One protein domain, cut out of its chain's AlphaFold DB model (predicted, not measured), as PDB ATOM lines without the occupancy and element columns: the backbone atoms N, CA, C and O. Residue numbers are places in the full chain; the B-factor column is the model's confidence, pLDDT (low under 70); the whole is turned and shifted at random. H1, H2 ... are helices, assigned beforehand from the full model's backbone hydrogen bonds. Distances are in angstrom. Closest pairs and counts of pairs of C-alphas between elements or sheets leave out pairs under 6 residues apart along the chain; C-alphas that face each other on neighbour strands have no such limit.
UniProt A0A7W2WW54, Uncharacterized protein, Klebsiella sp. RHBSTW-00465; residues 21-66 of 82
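What this domain is: This is residues 21 to 66 of the 82 residues of an uncharacterized protein of Klebsiella sp. RHBSTW-00465 (UniProt A0A7W2WW54). Three short helices meet loosely around the beginning of the longest, H1: H3 packs on residues 22 to 26, H2 comes near Ser 21, and residues 30 to 35 stick out at the far end. H1, the link of residues 34 to 42 and H2 form an open loop. The printed part has 46 residues, with H1, H2 and H3 in order and no named strand; it is all helix and compact, with a radius of gyration of the C-alphas of 10.6 A and spans of 28 by 24 by 14 A.

Where its parts are: H1, residues 21 to 33, begins at C-alpha (94.979, 162.776, 128.675) and is 18.3 A long. H2 is residues 43 to 51, 12.2 A. H3, residues 58 to 65, 10.5 A, ends at C-alpha (86.941, 166.171, 134.687).

How they stand to each other: H1 touches H3 with residues 22 to 26 alone; the closest C-alphas, of Ala 22 and Ala 58, are 4.6 A apart. They run opposite ways at a shallow tilt of 32 degrees, only just short of steep. H1 and H2 are close but not clearly touching, the closest C-alphas, of Ser 21 and Glu 49, being 7.6 A apart; they stand about perpendicular, at 84 degrees. H2 and H3 are apart. In H1, H2 and H3 every O i to N i+4 pair is within hydrogen-bond range.

The domain as a whole: The C-alphas farthest apart, of Ser 37 and Met 64, are 28.4 A apart. The printed part has no cut, both links are short, and no printed residue is under 70 in pLDDT.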
ATOM      1  N   SER A  21      94.732 162.671 130.121       94.44
ATOM      2  CA  SER A  21      94.979 162.776 128.675       94.44
ATOM      3  C   SER A  21      94.628 164.175 128.145       94.44
ATOM      4  O   SER A  21      95.311 164.669 127.254       94.44
ATOM      5  N   ALA A  22      93.641 164.851 128.746       95.50
ATOM      6  CA  ALA A  22      93.300 166.237 128.428       95.50
ATOM      7  C   ALA A  22      94.379 167.214 128.927       95.50
ATOM      8  O   ALA A  22      94.811 168.075 128.171       95.50
ATOM      9  N   ILE A  23      94.909 167.017 130.146       96.19
ATOM     10  CA  ILE A  23      96.066 167.792 130.642       96.19
ATOM     11  C   ILE A  23      97.287 167.583 129.743       96.19
ATOM     12  O   ILE A  23      97.983 168.541 129.415       96.19
ATOM     13  N   TYR A  24      97.540 166.340 129.318       95.81
ATOM     14  CA  TYR A  24      98.610 166.052 128.366       95.81
ATOM     15  C   TYR A  24      98.427 166.843 127.070       95.81
ATOM     16  O   TYR A  24      99.362 167.508 126.634       95.81
ATOM     17  N   ALA A  25      97.233 166.803 126.474       96.25
ATOM     18  CA  ALA A  25      96.945 167.524 125.242       96.25
ATOM     19  C   ALA A  25      97.113 169.043 125.393       96.25
ATOM     20  O   ALA A  25      97.772 169.656 124.556       96.25
ATOM     21  N   GLU A  26      96.620 169.632 126.483       95.81
ATOM     22  CA  GLU A  26      96.730 171.073 126.730       95.81
ATOM     23  C   GLU A  26      98.189 171.526 126.886       95.81
ATOM     24  O   GLU A  26      98.598 172.547 126.335       95.81
ATOM     25  N   ILE A  27      99.021 170.724 127.558       95.62
ATOM     26  CA  ILE A  27     100.464 170.985 127.654       95.62
ATOM     27  C   ILE A  27     101.116 170.938 126.267       95.62
ATOM     28  O   ILE A  27     101.944 171.794 125.958       95.62
ATOM     29  N   VAL A  28     100.744 169.980 125.410       95.75
ATOM     30  CA  VAL A  28     101.264 169.902 124.031       95.75
ATOM     31  C   VAL A  28     100.859 171.136 123.223       95.75
ATOM     32  O   VAL A  28     101.715 171.716 122.552       95.75
ATOM     33  N   ILE A  29      99.592 171.556 123.305       94.81
ATOM     34  CA  ILE A  29      99.068 172.751 122.625       94.81
ATOM     35  C   ILE A  29      99.846 173.989 123.072       94.81
ATOM     36  O   ILE A  29     100.377 174.718 122.235       94.81
ATOM     37  N   MET A  30      99.977 174.188 124.386       96.38
ATOM     38  CA  MET A  30     100.697 175.316 124.973       96.38
ATOM     39  C   MET A  30     102.166 175.349 124.529       96.38
ATOM     40  O   MET A  30     102.644 176.380 124.060       96.38
ATOM     41  N   LEU A  31     102.894 174.234 124.646       96.50
ATOM     42  CA  LEU A  31     104.306 174.166 124.248       96.50
ATOM     43  C   LEU A  31     104.482 174.435 122.748       96.50
ATOM     44  O   LEU A  31     105.390 175.170 122.360       96.50
ATOM     45  N   THR A  32     103.582 173.906 121.918       94.56
ATOM     46  CA  THR A  32     103.581 174.154 120.471       94.56
ATOM     47  C   THR A  32     103.312 175.628 120.160       94.56
ATOM     48  O   THR A  32     104.014 176.210 119.335       94.56
ATOM     49  N   ALA A  33     102.362 176.264 120.853       95.75
ATOM     50  CA  ALA A  33     102.072 177.693 120.713       95.75
ATOM     51  C   ALA A  33     103.264 178.584 121.113       95.75
ATOM     52  O   ALA A  33     103.452 179.658 120.546       95.75
ATOM     53  N   LEU A  34     104.104 178.119 122.044       96.75
ATOM     54  CA  LEU A  34     105.359 178.769 122.435       96.75
ATOM     55  C   LEU A  34     106.533 178.478 121.476       96.75
ATOM     56  O   LEU A  34     107.640 178.962 121.704       96.75
ATOM     57  N   GLY A  35     106.326 177.682 120.422       95.69
ATOM     58  CA  GLY A  35     107.375 177.282 119.477       95.69
ATOM     59  C   GLY A  35     108.345 176.223 120.017       95.69
ATOM     60  O   GLY A  35     109.415 176.014 119.442       95.69
ATOM     61  N   ILE A  36     108.001 175.547 121.116       95.50
ATOM     62  CA  ILE A  36     108.825 174.498 121.725       95.50
ATOM     63  C   ILE A  36     108.516 173.163 121.043       95.50
ATOM     64  O   ILE A  36     107.369 172.732 120.953       95.50
ATOM     65  N   SER A  37     109.560 172.477 120.574       92.56
ATOM     66  CA  SER A  37     109.416 171.160 119.948       92.56
ATOM     67  C   SER A  37     109.043 170.092 120.979       92.56
ATOM     68  O   SER A  37     109.788 169.859 121.931       92.56
ATOM     69  N   VAL A  38     107.925 169.400 120.756       93.81
ATOM     70  CA  VAL A  38     107.445 168.316 121.622       93.81
ATOM     71  C   VAL A  38     107.806 166.955 121.026       93.81
ATOM     72  O   VAL A  38     107.519 166.672 119.864       93.81
ATOM     73  N   LYS A  39     108.417 166.086 121.839       93.25
ATOM     74  CA  LYS A  39     108.663 164.675 121.510       93.25
ATOM     75  C   LYS A  39     107.755 163.796 122.366       93.25
ATOM     76  O   LYS A  39     107.766 163.900 123.590       93.25
ATOM     77  N   HIS A  40     107.013 162.888 121.741       92.94
ATOM     78  CA  HIS A  40     106.191 161.918 122.464       92.94
ATOM     79  C   HIS A  40     107.000 160.646 122.728       92.94
ATOM     80  O   HIS A  40     107.336 159.926 121.790       92.94
ATOM     81  N   ALA A  41     107.278 160.340 124.000       90.38
ATOM     82  CA  ALA A  41     108.006 159.123 124.385       90.38
ATOM     83  C   ALA A  41     107.309 157.832 123.901       90.38
ATOM     84  O   ALA A  41     107.969 156.851 123.569       90.38
ATOM     85  N   ALA A  42     105.974 157.852 123.815       88.81
ATOM     86  CA  ALA A  42     105.158 156.790 123.238       88.81
ATOM     87  C   ALA A  42     104.229 157.375 122.153       88.81
ATOM     88  O   ALA A  42     103.120 157.816 122.462       88.81
ATOM     89  N   PRO A  43     104.646 157.386 120.874       87.56
ATOM     90  CA  PRO A  43     103.879 158.040 119.812       87.56
ATOM     91  C   PRO A  43     102.588 157.294 119.448       87.56
ATOM     92  O   PRO A  43     101.605 157.927 119.084       87.56
ATOM     93  N   LYS A  44     102.546 155.957 119.577       92.19
ATOM     94  CA  LYS A  44     101.347 155.169 119.229       92.19
ATOM     95  C   LYS A  44     100.147 155.468 120.147       92.19
ATOM     96  O   LYS A  44      99.084 155.764 119.608       92.19
ATOM     97  N   PRO A  45     100.276 155.435 121.492       88.44
ATOM     98  CA  PRO A  45      99.184 155.838 122.380       88.44
ATOM     99  C   PRO A  45      98.744 157.283 122.158       88.44
ATOM    100  O   PRO A  45      97.549 157.553 122.135       88.44
ATOM    101  N   TRP A  46      99.695 158.196 121.938       91.44
ATOM    102  CA  TRP A  46      99.372 159.590 121.652       91.44
ATOM    103  C   TRP A  46      98.519 159.734 120.389       91.44
ATOM    104  O   TRP A  46      97.467 160.363 120.426       91.44
ATOM    105  N   GLN A  47      98.917 159.090 119.289       92.75
ATOM    106  CA  GLN A  47      98.148 159.145 118.049       92.75
ATOM    107  C   GLN A  47      96.735 158.568 118.215       92.75
ATOM    108  O   GLN A  47      95.797 159.075 117.607       92.75
ATOM    109  N   ALA A  48      96.562 157.533 119.040       91.25
ATOM    110  CA  ALA A  48      95.241 156.984 119.336       91.25
ATOM    111  C   ALA A  48      94.343 157.998 120.070       91.25
ATOM    112  O   ALA A  48      93.186 158.151 119.691       91.25
ATOM    113  N   GLU A  49      94.878 158.728 121.052       89.12
ATOM    114  CA  GLU A  49      94.158 159.795 121.772       89.12
ATOM    115  C   GLU A  49      93.798 160.964 120.837       89.12
ATOM    116  O   GLU A  49      92.676 161.470 120.864       89.12
ATOM    117  N   VAL A  50      94.719 161.358 119.947       90.81
ATOM    118  CA  VAL A  50      94.457 162.380 118.917       90.81
ATOM    119  C   VAL A  50      93.330 161.935 117.986       90.81
ATOM    120  O   VAL A  50      92.396 162.697 117.750       90.81
ATOM    121  N   ASN A  51      93.375 160.693 117.497       92.31
ATOM    122  CA  ASN A  51      92.329 160.134 116.638       92.31
ATOM    123  C   ASN A  51      90.979 160.012 117.366       92.31
ATOM    124  O   ASN A  51      89.936 160.071 116.722       92.31
ATOM    125  N   ALA A  52      90.995 159.856 118.692       91.75
ATOM    126  CA  ALA A  52      89.804 159.871 119.537       91.75
ATOM    127  C   ALA A  52      89.272 161.292 119.822       91.75
ATOM    128  O   ALA A  52      88.251 161.431 120.490       91.75
ATOM    129  N   GLY A  53      89.936 162.339 119.321       91.75
ATOM    130  CA  GLY A  53      89.507 163.733 119.449       91.75
ATOM    131  C   GLY A  53      90.049 164.463 120.679       91.75
ATOM    132  O   GLY A  53      89.782 165.653 120.831       91.75
ATOM    133  N   VAL A  54      90.863 163.815 121.522       90.06
ATOM    134  CA  VAL A  54      91.332 164.401 122.793       90.06
ATOM    135  C   VAL A  54      92.108 165.698 122.586       90.06
ATOM    136  O   VAL A  54      91.976 166.615 123.384       90.06
ATOM    137  N   TYR A  55      92.881 165.810 121.502       90.50
ATOM    138  CA  TYR A  55      93.601 167.047 121.183       90.50
ATOM    139  C   TYR A  55      92.656 168.215 120.878       90.50
ATOM    140  O   TYR A  55      92.906 169.340 121.288       90.50
ATOM    141  N   THR A  56      91.557 167.954 120.169       92.44
ATOM    142  CA  THR A  56      90.599 168.990 119.758       92.44
ATOM    143  C   THR A  56      89.614 169.366 120.858       92.44
ATOM    144  O   THR A  56      89.157 170.500 120.890       92.44
ATOM    145  N   THR A  57      89.296 168.434 121.759       93.62
ATOM    146  CA  THR A  57      88.324 168.626 122.848       93.62
ATOM    147  C   THR A  57      88.998 168.744 124.215       93.62
ATOM    148  O   THR A  57      88.345 168.547 125.238       93.62
ATOM    149  N   ALA A  58      90.310 169.005 124.257       93.06
ATOM    150  CA  ALA A  58      91.087 169.007 125.496       93.06
ATOM    151  C   ALA A  58      90.474 169.951 126.539       93.06
ATOM    152  O   ALA A  58      90.222 169.530 127.666       93.06
ATOM    153  N   HIS A  59      90.158 171.181 126.132       92.12
ATOM    154  CA  HIS A  59      89.566 172.198 126.998       92.12
ATOM    155  C   HIS A  59      88.227 171.745 127.605       92.12
ATOM    156  O   HIS A  59      88.081 171.725 128.826       92.12
ATOM    157  N   ASP A  60      87.300 171.255 126.775       94.00
ATOM    158  CA  ASP A  60      85.996 170.752 127.230       94.00
ATOM    159  C   ASP A  60      86.145 169.579 128.216       94.00
ATOM    160  O   ASP A  60      85.425 169.464 129.212       94.00
ATOM    161  N   MET A  61      87.116 168.694 127.965       92.50
ATOM    162  CA  MET A  61      87.414 167.576 128.858       92.50
ATOM    163  C   MET A  61      87.975 168.053 130.204       92.50
ATOM    164  O   MET A  61      87.676 167.441 131.231       92.50
ATOM    165  N   LEU A  62      88.768 169.129 130.235       93.88
ATOM    166  CA  LEU A  62      89.272 169.708 131.483       93.88
ATOM    167  C   LEU A  62      88.144 170.294 132.333       93.88
ATOM    168  O   LEU A  62      88.114 170.043 133.541       93.88
ATOM    169  N   ASP A  63      87.184 170.975 131.711       92.50
ATOM    170  CA  ASP A  63      86.006 171.510 132.398       92.50
ATOM    171  C   ASP A  63      85.114 170.404 132.977       92.50
ATOM    172  O   ASP A  63      84.555 170.551 134.073       92.50
ATOM    173  N   MET A  64      85.013 169.268 132.275       92.56
ATOM    174  CA  MET A  64      84.249 168.106 132.729       92.56
ATOM    175  C   MET A  64      84.939 167.364 133.882       92.56
ATOM    176  O   MET A  64      84.308 167.086 134.902       92.56
ATOM    177  N   TYR A  65      86.221 167.014 133.725       92.38
ATOM    178  CA  TYR A  65      86.941 166.171 134.687       92.38
ATOM    179  C   TYR A  65      87.488 166.940 135.891       92.38
ATOM    180  O   TYR A  65      87.738 166.321 136.924       92.38
ATOM    181  N   LYS A  66      87.688 168.259 135.766       93.31
ATOM    182  CA  LYS A  66      88.233 169.146 136.811       93.31
ATOM    183  C   LYS A  66      89.455 168.548 137.528       93.31
ATOM    184  O   LYS A  66      89.438 168.391 138.753       93.31
TER     185      LYS A  66